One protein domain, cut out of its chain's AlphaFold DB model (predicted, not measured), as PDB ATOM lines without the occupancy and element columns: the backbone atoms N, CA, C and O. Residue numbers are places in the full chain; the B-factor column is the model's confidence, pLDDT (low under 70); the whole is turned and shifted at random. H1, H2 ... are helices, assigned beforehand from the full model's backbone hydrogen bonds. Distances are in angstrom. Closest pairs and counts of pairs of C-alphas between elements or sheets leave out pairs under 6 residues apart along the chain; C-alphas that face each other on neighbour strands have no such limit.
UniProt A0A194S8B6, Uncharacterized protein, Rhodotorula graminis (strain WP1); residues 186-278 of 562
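What this domain is: This is residues 186 to 278 of the 562 residues of an uncharacterized protein of Rhodotorula graminis (strain WP1) (UniProt A0A194S8B6). Three short helices, H2, H3 and H4, run much the same way, and a pair of helices side by side, H1 and H5, crosses them on one side; H3 is on the far side of H2 and H4 from that pair. H2 is nearest the middle, and long links join H1 to H2, H2 to H3 and H3 to H4. The printed part has 93 residues with five named helices in the order H1 to H5 and no named strand, and its class is all helix. It is compact, with a radius of gyration of the C-alphas of 12.8 A, and rounded, with spans of 34 by 25 by 24 A.

How they stand to each other: H1, residues 186 to 197, touches H5, residues 264 to 278, at a shallow tilt of 29 degrees, the same way; their closest C-alphas, those of Leu 191 and Leu 265, are 6.3 A apart. With residues 188 to 192 alone H1 touches H4, residues 250 to 260, the closest C-alphas being those of Glu 188 and Arg 255 at 6.5 A; they run opposite ways at a steep tilt of 67 degrees, only just short of about perpendicular. H1 is close to but not clearly touching H2, residues 209 to 216, with the closest C-alphas, Leu 195 and Gln 211, 7.9 A apart. H2 touches H5, closest at the C-alphas of Leu 215 and Arg 267, 6.6 A, and is only just about perpendicular to it at 73 degrees. H3, residues 228 to 236, touches no helix. It is close to but not clearly touching H2, where the closest C-alphas, Phe 209 and Phe 231, are 7.0 A apart, at a shallow tilt of 26 degrees, the same way. It is close to but not clearly touching H4 too, where the closest C-alphas, Leu 228 and Leu 250, are 7.3 A apart, at a shallow tilt of 14 degrees, the same way. H4 and H5 touch only at the corner by their link, and only just, with 3 pairs of C-alphas within 8 A; the closest are Ile 258 and Val 264, 6.4 A. H1 and H3, H2 and H4, and H3 and H5 are apart. The helix packing is mostly crossed, but only just. In H1, H2, H3, H4 and H5 every O i to N i+4 pair is within hydrogen-bond range.

Where its parts are: H1 begins at C-alpha 186, (126.220, 154.919, 121.216), and is 16.1 A long. H2 is 10.7 A long and H3 12.2 A. H4 begins at C-alpha 250, (135.357, 162.076, 110.997), and is 15.2 A long. H5, the longest helix with 15 residues, is 21.2 A long and ends at C-alpha 278, (139.859, 173.881, 136.803).

The domain as a whole: The two C-alphas farthest apart, those of Ala 243 and Thr 278, are 36.1 A apart. The printed part has no cut. The link from H4 to H5 is tight. Residues 237 to 249, with no named element, lie 12 to 17 A from the mean of the C-alphas. Mean pLDDT of the printed part is 85.6; residues 196 to 207 are under 70.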
ATOM      1  N   GLY A 186     126.306 154.108 119.998       71.62
ATOM      2  CA  GLY A 186     126.220 154.919 121.216       71.62
ATOM      3  C   GLY A 186     127.576 155.409 121.741       71.62
ATOM      4  O   GLY A 186     127.672 156.519 122.266       71.62
ATOM      5  N   THR A 187     128.642 154.614 121.615       74.44
ATOM      6  CA  THR A 187     129.981 154.975 122.126       74.44
ATOM      7  C   THR A 187     130.649 156.062 121.288       74.44
ATOM      8  O   THR A 187     131.296 156.951 121.840       74.44
ATOM      9  N   GLU A 188     130.403 156.058 119.981       71.25
ATOM     10  CA  GLU A 188     130.906 157.049 119.026       71.25
ATOM     11  C   GLU A 188     130.297 158.426 119.309       71.25
ATOM     12  O   GLU A 188     131.015 159.406 119.508       71.25
ATOM     13  N   TYR A 189     128.969 158.471 119.465       75.44
ATOM     14  CA  TYR A 189     128.256 159.662 119.921       75.44
ATOM     15  C   TYR A 189     128.718 160.133 121.302       75.44
ATOM     16  O   TYR A 189     128.716 161.332 121.570       75.44
ATOM     17  N   THR A 190     129.132 159.221 122.185       76.44
ATOM     18  CA  THR A 190     129.640 159.583 123.514       76.44
ATOM     19  C   THR A 190     130.987 160.299 123.406       76.44
ATOM     20  O   THR A 190     131.137 161.367 123.995       76.44
ATOM     21  N   LEU A 191     131.932 159.778 122.617       75.25
ATOM     22  CA  LEU A 191     133.230 160.424 122.400       75.25
ATOM     23  C   LEU A 191     133.084 161.749 121.638       75.25
ATOM     24  O   LEU A 191     133.668 162.753 122.039       75.25
ATOM     25  N   TYR A 192     132.240 161.791 120.605       75.38
ATOM     26  CA  TYR A 192     131.914 163.018 119.877       75.38
ATOM     27  C   TYR A 192     131.313 164.087 120.808       75.38
ATOM     28  O   TYR A 192     131.788 165.221 120.847       75.38
ATOM     29  N   ASN A 193     130.330 163.724 121.642       77.19
ATOM     30  CA  ASN A 193     129.729 164.640 122.615       77.19
ATOM     31  C   ASN A 193     130.711 165.063 123.723       77.19
ATOM     32  O   ASN A 193     130.646 166.203 124.182       77.19
ATOM     33  N   GLN A 194     131.634 164.193 124.147       77.56
ATOM     34  CA  GLN A 194     132.708 164.553 125.079       77.56
ATOM     35  C   GLN A 194     133.668 165.574 124.451       77.56
ATOM     36  O   GLN A 194     133.934 166.603 125.069       77.56
ATOM     37  N   LEU A 195     134.113 165.358 123.207       71.69
ATOM     38  CA  LEU A 195     134.946 166.308 122.458       71.69
ATOM     39  C   LEU A 195     134.245 167.660 122.234       71.69
ATOM     40  O   LEU A 195     134.881 168.704 122.356       71.69
ATOM     41  N   HIS A 196     132.931 167.672 121.992       68.69
ATOM     42  CA  HIS A 196     132.148 168.917 121.932       68.69
ATOM     43  C   HIS A 196     132.026 169.608 123.301       68.69
ATOM     44  O   HIS A 196     132.236 170.817 123.412       68.69
ATOM     45  N   SER A 197     131.765 168.848 124.369       66.00
ATOM     46  CA  SER A 197     131.701 169.359 125.750       66.00
ATOM     47  C   SER A 197     133.020 170.005 126.203       66.00
ATOM     48  O   SER A 197     133.027 171.011 126.917       66.00
ATOM     49  N   ILE A 198     134.153 169.485 125.721       59.06
ATOM     50  CA  ILE A 198     135.518 169.904 126.070       59.06
ATOM     51  C   ILE A 198     135.831 171.385 125.750       59.06
ATOM     52  O   ILE A 198     136.794 171.923 126.318       59.06
ATOM     53  N   ARG A 199     135.034 172.076 124.910       48.41
ATOM     54  CA  ARG A 199     135.243 173.503 124.569       48.41
ATOM     55  C   ARG A 199     134.219 174.494 125.139       48.41
ATOM     56  O   ARG A 199     134.455 175.695 125.026       48.41
ATOM     57  N   GLY A 200     133.107 174.043 125.731       47.69
ATOM     58  CA  GLY A 200     132.114 174.919 126.385       47.69
ATOM     59  C   GLY A 200     131.556 176.069 125.527       47.69
ATOM     60  O   GLY A 200     131.060 177.053 126.069       47.69
ATOM     61  N   THR A 201     131.678 175.981 124.201       38.97
ATOM     62  CA  THR A 201     131.339 177.039 123.242       38.97
ATOM     63  C   THR A 201     130.611 176.419 122.047       38.97
ATOM     64  O   THR A 201     131.173 175.528 121.406       38.97
ATOM     65  N   PRO A 202     129.383 176.861 121.713       40.59
ATOM     66  CA  PRO A 202     128.626 176.334 120.579       40.59
ATOM     67  C   PRO A 202     129.149 176.924 119.260       40.59
ATOM     68  O   PRO A 202     128.498 177.746 118.619       40.59
ATOM     69  N   MET A 203     130.350 176.514 118.847       37.12
ATOM     70  CA  MET A 203     130.946 176.910 117.571       37.12
ATOM     71  C   MET A 203     130.967 175.749 116.577       37.12
ATOM     72  O   MET A 203     131.683 174.766 116.735       37.12
ATOM     73  N   ARG A 204     130.151 175.931 115.535       40.59
ATOM     74  CA  ARG A 204     130.073 175.202 114.260       40.59
ATOM     75  C   ARG A 204     131.265 174.280 113.933       40.59
ATOM     76  O   ARG A 204     132.341 174.749 113.581       40.59
ATOM     77  N   GLY A 205     130.978 172.982 113.850       48.41
ATOM     78  CA  GLY A 205     131.400 172.141 112.719       48.41
ATOM     79  C   GLY A 205     132.868 171.724 112.586       48.41
ATOM     80  O   GLY A 205     133.151 170.943 111.688       48.41
ATOM     81  N   VAL A 206     133.784 172.175 113.445       52.53
ATOM     82  CA  VAL A 206     135.192 171.746 113.403       52.53
ATOM     83  C   VAL A 206     135.570 171.127 114.742       52.53
ATOM     84  O   VAL A 206     135.715 171.839 115.737       52.53
ATOM     85  N   VAL A 207     135.756 169.803 114.770       58.31
ATOM     86  CA  VAL A 207     136.516 169.173 115.858       58.31
ATOM     87  C   VAL A 207     137.955 169.665 115.715       58.31
ATOM     88  O   VAL A 207     138.559 169.429 114.669       58.31
ATOM     89  N   PRO A 208     138.517 170.380 116.704       85.50
ATOM     90  CA  PRO A 208     139.900 170.818 116.623       85.50
ATOM     91  C   PRO A 208     140.793 169.579 116.705       85.50
ATOM     92  O   PRO A 208     140.921 168.977 117.772       85.50
ATOM     93  N   PHE A 209     141.399 169.209 115.577       93.38
ATOM     94  CA  PHE A 209     142.294 168.057 115.438       93.38
ATOM     95  C   PHE A 209     143.371 168.006 116.534       93.38
ATOM     96  O   PHE A 209     143.642 166.944 117.082       93.38
ATOM     97  N   GLU A 210     143.874 169.169 116.949       93.38
ATOM     98  CA  GLU A 210     144.766 169.374 118.097       93.38
ATOM     99  C   GLU A 210     144.265 168.741 119.414       93.38
ATOM    100  O   GLU A 210     145.050 168.190 120.181       93.38
ATOM    101  N   GLN A 211     142.961 168.787 119.710       90.31
ATOM    102  CA  GLN A 211     142.417 168.188 120.937       90.31
ATOM    103  C   GLN A 211     142.323 166.669 120.849       90.31
ATOM    104  O   GLN A 211     142.515 166.005 121.865       90.31
ATOM    105  N   LEU A 212     142.044 166.128 119.659       93.44
ATOM    106  CA  LEU A 212     142.099 164.689 119.425       93.44
ATOM    107  C   LEU A 212     143.553 164.216 119.536       93.44
ATOM    108  O   LEU A 212     143.841 163.283 120.277       93.44
ATOM    109  N   TRP A 213     144.479 164.936 118.899       96.06
ATOM    110  CA  TRP A 213     145.915 164.686 118.965       96.06
ATOM    111  C   TRP A 213     146.432 164.634 120.405       96.06
ATOM    112  O   TRP A 213     146.920 163.596 120.827       96.06
ATOM    113  N   ASN A 214     146.219 165.691 121.195       94.06
ATOM    114  CA  ASN A 214     146.672 165.789 122.593       94.06
ATOM    115  C   ASN A 214     146.033 164.755 123.552       94.06
ATOM    116  O   ASN A 214     146.398 164.684 124.726       94.06
ATOM    117  N   LEU A 215     145.034 163.998 123.092       94.50
ATOM    118  CA  LEU A 215     144.334 162.946 123.838       94.50
ATOM    119  C   LEU A 215     144.848 161.544 123.453       94.50
ATOM    120  O   LEU A 215     144.822 160.619 124.272       94.50
ATOM    121  N   LEU A 216     145.344 161.391 122.224       94.56
ATOM    122  CA  LEU A 216     145.980 160.177 121.704       94.56
ATOM    123  C   LEU A 216     147.489 160.149 121.967       94.56
ATOM    124  O   LEU A 216     148.037 159.102 122.299       94.56
ATOM    125  N   LEU A 217     148.139 161.304 121.846       95.50
ATOM    126  CA  LEU A 217     149.581 161.480 121.782       95.50
ATOM    127  C   LEU A 217     150.057 162.559 122.759       95.50
ATOM    128  O   LEU A 217     149.398 163.571 122.984       95.50
ATOM    129  N   THR A 218     151.260 162.358 123.292       94.56
ATOM    130  CA  THR A 218     152.019 163.360 124.062       94.56
ATOM    131  C   THR A 218     152.945 164.210 123.182       94.56
ATOM    132  O   THR A 218     153.640 165.092 123.685       94.56
ATOM    133  N   LEU A 219     152.973 163.937 121.874       95.44
ATOM    134  CA  LEU A 219     153.762 164.658 120.877       95.44
ATOM    135  C   LEU A 219     153.137 166.030 120.570       95.44
ATOM    136  O   LEU A 219     151.912 166.152 120.603       95.44
ATOM    137  N   PRO A 220     153.932 167.058 120.217       95.25
ATOM    138  CA  PRO A 220     153.393 168.349 119.792       95.25
ATOM    139  C   PRO A 220     152.498 168.195 118.554       95.25
ATOM    140  O   PRO A 220     152.778 167.374 117.680       95.25
ATOM    141  N   PHE A 221     151.428 168.991 118.471       96.44
ATOM    142  CA  PHE A 221     150.518 168.964 117.323       96.44
ATOM    143  C   PHE A 221     151.236 169.424 116.037       96.44
ATOM    144  O   PHE A 221     151.882 170.479 116.063       96.44
ATOM    145  N   PRO A 222     151.149 168.687 114.911       95.94
ATOM    146  CA  PRO A 222     151.867 169.048 113.695       95.94
ATOM    147  C   PRO A 222     151.238 170.270 113.016       95.94
ATOM    148  O   PRO A 222     150.041 170.311 112.745       95.94
ATOM    149  N   SER A 223     152.062 171.261 112.678       95.31
ATOM    150  CA  SER A 223     151.612 172.541 112.105       95.31
ATOM    151  C   SER A 223     151.033 172.451 110.687       95.31
ATOM    152  O   SER A 223     150.421 173.411 110.229       95.31
ATOM    153  N   HIS A 224     151.227 171.327 109.993       94.38
ATOM    154  CA  HIS A 224     150.734 171.087 108.633       94.38
ATOM    155  C   HIS A 224     149.330 170.460 108.588       94.38
ATOM    156  O   HIS A 224     148.822 170.189 107.504       94.38
ATOM    157  N   VAL A 225     148.705 170.194 109.740       95.81
ATOM    158  CA  VAL A 225     147.383 169.563 109.803       95.81
ATOM    159  C   VAL A 225     146.281 170.623 109.792       95.81
ATOM    160  O   VAL A 225     145.894 171.163 110.829       95.81
ATOM    161  N   ASP A 226     145.760 170.900 108.599       94.81
ATOM    162  CA  ASP A 226     144.635 171.809 108.354       94.81
ATOM    163  C   ASP A 226     143.321 171.081 108.000       94.81
ATOM    164  O   ASP A 226     142.235 171.650 108.140       94.81
ATOM    165  N   ASN A 227     143.400 169.812 107.590       94.44
ATOM    166  CA  ASN A 227     142.276 169.011 107.112       94.44
ATOM    167  C   ASN A 227     142.311 167.553 107.631       94.44
ATOM    168  O   ASN A 227     143.285 167.113 108.243       94.44
ATOM    169  N   LEU A 228     141.228 166.800 107.392       95.19
ATOM    170  CA  LEU A 228     141.063 165.421 107.876       95.19
ATOM    171  C   LEU A 228     142.096 164.448 107.285       95.19
ATOM    172  O   LEU A 228     142.608 163.603 108.011       95.19
ATOM    173  N   GLU A 229     142.407 164.564 105.995       96.62
ATOM    174  CA  GLU A 229     143.360 163.692 105.297       96.62
ATOM    175  C   GLU A 229     144.783 163.922 105.824       96.62
ATOM    176  O   GLU A 229     145.472 162.966 106.179       96.62
ATOM    177  N   ALA A 230     145.173 165.188 106.011       96.62
ATOM    178  CA  ALA A 230     146.425 165.563 106.666       96.62
ATOM    179  C   ALA A 230     146.495 165.069 108.123       96.62
ATOM    180  O   ALA A 230     147.548 164.609 108.560       96.62
ATOM    181  N   PHE A 231     145.385 165.109 108.875       97.00
ATOM    182  CA  PHE A 231     145.339 164.552 110.231       97.00
ATOM    183  C   PHE A 231     145.523 163.031 110.234       97.00
ATOM    184  O   PHE A 231     146.288 162.520 111.046       97.00
ATOM    185  N   VAL A 232     144.850 162.305 109.335       96.88
ATOM    186  CA  VAL A 232     144.970 160.842 109.221       96.88
ATOM    187  C   VAL A 232     146.382 160.436 108.794       96.88
ATOM    188  O   VAL A 232     146.944 159.521 109.389       96.88
ATOM    189  N   ALA A 233     146.990 161.148 107.839       97.50
ATOM    190  CA  ALA A 233     148.387 160.945 107.457       97.50
ATOM    191  C   ALA A 233     149.331 161.155 108.654       97.50
ATOM    192  O   ALA A 233     150.068 160.242 109.018       97.50
ATOM    193  N   ALA A 234     149.224 162.291 109.350       97.31
ATOM    194  CA  ALA A 234     150.040 162.576 110.529       97.31
ATOM    195  C   ALA A 234     149.819 161.581 111.685       97.31
ATOM    196  O   ALA A 234     150.738 161.324 112.462       97.31
ATOM    197  N   LEU A 235     148.613 161.012 111.817       96.75
ATOM    198  CA  LEU A 235     148.324 159.964 112.797       96.75
ATOM    199  C   LEU A 235     148.991 158.635 112.406       96.75
ATOM    200  O   LEU A 235     149.539 157.961 113.277       96.75
ATOM    201  N   ASN A 236     148.980 158.282 111.117       96.75
ATOM    202  CA  ASN A 236     149.628 157.089 110.554       96.75
ATOM    203  C   ASN A 236     151.163 157.168 110.577       96.75
ATOM    204  O   ASN A 236     151.812 156.143 110.755       96.75
ATOM    205  N   ASP A 237     151.733 158.370 110.481       96.62
ATOM    206  CA  ASP A 237     153.171 158.615 110.664       96.62
ATOM    207  C   ASP A 237     153.592 158.635 112.151       96.62
ATOM    208  O   ASP A 237     154.782 158.685 112.476       96.62
ATOM    209  N   SER A 238     152.631 158.615 113.084       95.75
ATOM    210  CA  SER A 238     152.897 158.627 114.524       95.75
ATOM    211  C   SER A 238     153.056 157.208 115.097       95.75
ATOM    212  O   SER A 238     152.359 156.287 114.670       95.75
ATOM    213  N   PRO A 239     153.865 157.012 116.157       93.44
ATOM    214  CA  PRO A 239     154.035 155.713 116.820       93.44
ATOM    215  C   PRO A 239     152.835 155.328 117.710       93.44
ATOM    216  O   PRO A 239     152.987 154.582 118.674       93.44
ATOM    217  N   TRP A 240     151.649 155.889 117.457       92.00
ATOM    218  CA  TRP A 240     150.453 155.646 118.265       92.00
ATOM    219  C   TRP A 240     149.854 154.248 118.051       92.00
ATOM    220  O   TRP A 240     149.223 153.706 118.956       92.00
ATOM    221  N   HIS A 241     150.033 153.673 116.858       90.19
ATOM    222  CA  HIS A 241     149.407 152.416 116.451       90.19
ATOM    223  C   HIS A 241     150.173 151.745 115.299       90.19
ATOM    224  O   HIS A 241     150.739 152.427 114.451       90.19
ATOM    225  N   ASP A 242     150.156 150.409 115.252       92.19
ATOM    226  CA  ASP A 242     150.960 149.619 114.300       92.19
ATOM    227  C   ASP A 242     150.315 149.434 112.909       92.19
ATOM    228  O   ASP A 242     150.956 148.927 111.988       92.19
ATOM    229  N   ALA A 243     149.029 149.765 112.753       94.56
ATOM    230  CA  ALA A 243     148.236 149.434 111.568       94.56
ATOM    231  C   ALA A 243     147.558 150.688 110.992       94.56
ATOM    232  O   ALA A 243     146.729 151.266 111.693       94.56
ATOM    233  N   PRO A 244     147.846 151.089 109.738       96.12
ATOM    234  CA  PRO A 244     147.404 152.372 109.200       96.12
ATOM    235  C   PRO A 244     145.878 152.499 109.187       96.12
ATOM    236  O   PRO A 244     145.161 151.637 108.669       96.12
ATOM    237  N   ILE A 245     145.384 153.613 109.720       96.44
ATOM    238  CA  ILE A 245     143.968 153.963 109.721       96.44
ATOM    239  C   ILE A 245     143.587 154.567 108.370       96.44
ATOM    240  O   ILE A 245     144.167 155.553 107.914       96.44
ATOM    241  N   ALA A 246     142.549 153.993 107.764       96.00
ATOM    242  CA  ALA A 246     141.821 154.574 106.646       96.00
ATOM    243  C   ALA A 246     140.421 154.974 107.129       96.00
ATOM    244  O   ALA A 246     139.659 154.127 107.599       96.00
ATOM    245  N   ALA A 247     140.090 156.257 107.014       95.56
ATOM    246  CA  ALA A 247     138.801 156.817 107.402       95.56
ATOM    247  C   ALA A 247     138.329 157.805 106.330       95.56
ATOM    248  O   ALA A 247     139.078 158.705 105.955       95.56
ATOM    249  N   ALA A 248     137.105 157.626 105.830       94.75
ATOM    250  CA  ALA A 248     136.536 158.496 104.798       94.75
ATOM    251  C   ALA A 248     135.951 159.792 105.384       94.75
ATOM    252  O   ALA A 248     135.929 160.825 104.717       94.75
ATOM    253  N   ASP A 249     135.489 159.743 106.635       95.00
ATOM    254  CA  ASP A 249     134.983 160.893 107.372       95.00
ATOM    255  C   ASP A 249     135.442 160.892 108.843       95.00
ATOM    256  O   ASP A 249     136.169 160.011 109.315       95.00
ATOM    257  N   LEU A 250     135.029 161.923 109.582       91.88
ATOM    258  CA  LEU A 250     135.357 162.076 110.997       91.88
ATOM    259  C   LEU A 250     134.739 160.973 111.877       91.88
ATOM    260  O   LEU A 250     135.344 160.607 112.879       91.88
ATOM    261  N   PHE A 251     133.561 160.441 111.548       91.69
ATOM    262  CA  PHE A 251     132.930 159.381 112.339       91.69
ATOM    263  C   PHE A 251     133.656 158.048 112.156       91.69
ATOM    264  O   PHE A 251     133.934 157.375 113.148       91.69
ATOM    265  N   ASP A 252     134.043 157.709 110.927       94.88
ATOM    266  CA  ASP A 252     134.895 156.557 110.632       94.88
ATOM    267  C   ASP A 252     136.274 156.685 111.292       94.88
ATOM    268  O   ASP A 252     136.795 155.702 111.820       94.88
ATOM    269  N   LEU A 253     136.833 157.899 111.366       95.69
ATOM    270  CA  LEU A 253     138.069 158.162 112.103       95.69
ATOM    271  C   LEU A 253     137.890 157.901 113.605       95.69
ATOM    272  O   LEU A 253     138.686 157.179 114.201       95.69
ATOM    273  N   LEU A 254     136.831 158.432 114.228       94.94
ATOM    274  CA  LEU A 254     136.551 158.172 115.645       94.94
ATOM    275  C   LEU A 254     136.274 156.680 115.913       94.94
ATOM    276  O   LEU A 254     136.727 156.151 116.927       94.94
ATOM    277  N   ARG A 255     135.597 155.981 114.993       93.81
ATOM    278  CA  ARG A 255     135.389 154.522 115.032       93.81
ATOM    279  C   ARG A 255     136.699 153.752 114.977       93.81
ATOM    280  O   ARG A 255     136.905 152.858 115.796       93.81
ATOM    281  N   ALA A 256     137.570 154.081 114.025       95.69
ATOM    282  CA  ALA A 256     138.885 153.470 113.896       95.69
ATOM    283  C   ALA A 256     139.710 153.702 115.168       95.69
ATOM    284  O   ALA A 256     140.222 152.748 115.746       95.69
ATOM    285  N   ILE A 257     139.718 154.934 115.685       95.44
ATOM    286  CA  ILE A 257     140.431 155.292 116.912       95.44
ATOM    287  C   ILE A 257     139.937 154.488 118.123       95.44
ATOM    288  O   ILE A 257     140.752 153.924 118.848       95.44
ATOM    289  N   ILE A 258     138.618 154.378 118.328       95.12
ATOM    290  CA  ILE A 258     138.027 153.602 119.436       95.12
ATOM    291  C   ILE A 258     138.320 152.096 119.298       95.12
ATOM    292  O   ILE A 258     138.451 151.404 120.309       95.12
ATOM    293  N   ARG A 259     138.430 151.575 118.067       94.62
ATOM    294  CA  ARG A 259     138.804 150.174 117.801       94.62
ATOM    295  C   ARG A 259     140.288 149.906 118.065       94.62
ATOM    296  O   ARG A 259     140.603 148.840 118.587       94.62
ATOM    297  N   CYS A 260     141.171 150.842 117.716       95.00
ATOM    298  CA  CYS A 260     142.611 150.743 117.965       95.00
ATOM    299  C   CYS A 260     142.955 150.921 119.453       95.00
ATOM    300  O   CYS A 260     143.762 150.165 119.986       95.00
ATOM    301  N   ASP A 261     142.312 151.868 120.142       94.88
ATOM    302  CA  ASP A 261     142.524 152.137 121.566       94.88
ATOM    303  C   ASP A 261     141.190 152.387 122.297       94.88
ATOM    304  O   ASP A 261     140.723 153.527 122.380       94.88
ATOM    305  N   PRO A 262     140.577 151.363 122.917       91.25
ATOM    306  CA  PRO A 262     139.363 151.551 123.713       91.25
ATOM    307  C   PRO A 262     139.593 152.405 124.977       91.25
ATOM    308  O   PRO A 262     138.633 152.910 125.565       91.25
ATOM    309  N   GLY A 263     140.847 152.609 125.399       93.81
ATOM    310  CA  GLY A 263     141.224 153.500 126.496       93.81
ATOM    311  C   GLY A 263     141.035 154.986 126.174       93.81
ATOM    312  O   GLY A 263     140.946 155.799 127.100       93.81
ATOM    313  N   VAL A 264     140.889 155.346 124.892       93.62
ATOM    314  CA  VAL A 264     140.627 156.718 124.428       93.62
ATOM    315  C   VAL A 264     139.407 157.348 125.112       93.62
ATOM    316  O   VAL A 264     139.454 158.506 125.521       93.62
ATOM    317  N   LEU A 265     138.341 156.568 125.327       90.88
ATOM    318  CA  LEU A 265     137.099 157.006 125.976       90.88
ATOM    319  C   LEU A 265     137.331 157.415 127.438       90.88
ATOM    320  O   LEU A 265     136.789 158.417 127.906       90.88
ATOM    321  N   SER A 266     138.176 156.669 128.154       91.94
ATOM    322  CA  SER A 266     138.543 156.973 129.541       91.94
ATOM    323  C   SER A 266     139.389 158.243 129.630       91.94
ATOM    324  O   SER A 266     139.153 159.073 130.508       91.94
ATOM    325  N   ARG A 267     140.332 158.437 128.693       92.81
ATOM    326  CA  ARG A 267     141.149 159.662 128.620       92.81
ATOM    327  C   ARG A 267     140.315 160.885 128.230       92.81
ATOM    328  O   ARG A 267     140.527 161.956 128.792       92.81
ATOM    329  N   ALA A 268     139.329 160.732 127.345       89.19
ATOM    330  CA  ALA A 268     138.377 161.787 126.987       89.19
ATOM    331  C   ALA A 268     137.521 162.237 128.184       89.19
ATOM    332  O   ALA A 268     137.414 163.434 128.465       89.19
ATOM    333  N   ASP A 269     136.963 161.284 128.935       88.88
ATOM    334  CA  ASP A 269     136.198 161.554 130.155       88.88
ATOM    335  C   ASP A 269     137.080 162.193 131.247       88.88
ATOM    336  O   ASP A 269     136.688 163.187 131.862       88.88
ATOM    337  N   GLU A 270     138.312 161.713 131.451       90.19
ATOM    338  CA  GLU A 270     139.250 162.330 132.397       90.19
ATOM    339  C   GLU A 270     139.666 163.751 131.985       90.19
ATOM    340  O   GLU A 270     139.620 164.659 132.820       90.19
ATOM    341  N   ALA A 271     139.970 163.995 130.708       86.94
ATOM    342  CA  ALA A 271     140.272 165.331 130.188       86.94
ATOM    343  C   ALA A 271     139.082 166.297 130.357       86.94
ATOM    344  O   ALA A 271     139.262 167.452 130.760       86.94
ATOM    345  N   SER A 272     137.853 165.821 130.130       85.75
ATOM    346  CA  SER A 272     136.626 166.584 130.393       85.75
ATOM    347  C   SER A 272     136.448 166.887 131.892       85.75
ATOM    348  O   SER A 272     136.095 168.007 132.271       85.75
ATOM    349  N   ARG A 273     136.717 165.917 132.776       87.12
ATOM    350  CA  ARG A 273     136.654 166.089 134.242       87.12
ATOM    351  C   ARG A 273     137.746 167.010 134.782       87.12
ATOM    352  O   ARG A 273     137.495 167.749 135.731       87.12
ATOM    353  N   ALA A 274     138.942 166.990 134.202       85.81
ATOM    354  CA  ALA A 274     140.025 167.891 134.575       85.81
ATOM    355  C   ALA A 274     139.628 169.351 134.309       85.81
ATOM    356  O   ALA A 274     139.764 170.194 135.197       85.81
ATOM    357  N   ARG A 275     139.031 169.629 133.140       79.31
ATOM    358  CA  ARG A 275     138.547 170.971 132.768       79.31
ATOM    359  C   ARG A 275     137.423 171.471 133.671       79.31
ATOM    360  O   ARG A 275     137.486 172.605 134.129       79.31
ATOM    361  N   THR A 276     136.433 170.637 134.002       81.00
ATOM    362  CA  THR A 276     135.342 171.054 134.913       81.00
ATOM    363  C   THR A 276     135.803 171.277 136.358       81.00
ATOM    364  O   THR A 276     135.153 172.007 137.108       81.00
ATOM    365  N   ARG A 277     136.941 170.693 136.761       83.31
ATOM    366  CA  ARG A 277     137.603 170.995 138.038       83.31
ATOM    367  C   ARG A 277     138.353 172.326 137.996       83.31
ATOM    368  O   ARG A 277     138.217 173.094 138.941       83.31
ATOM    369  N   THR A 278     139.106 172.617 136.932       80.12
ATOM    370  CA  THR A 278     139.859 173.881 136.803       80.12
ATOM    371  C   THR A 278     138.970 175.085 136.493       80.12
ATOM    372  O   THR A 278     139.283 176.192 136.919       80.12
TER     373      THR A 278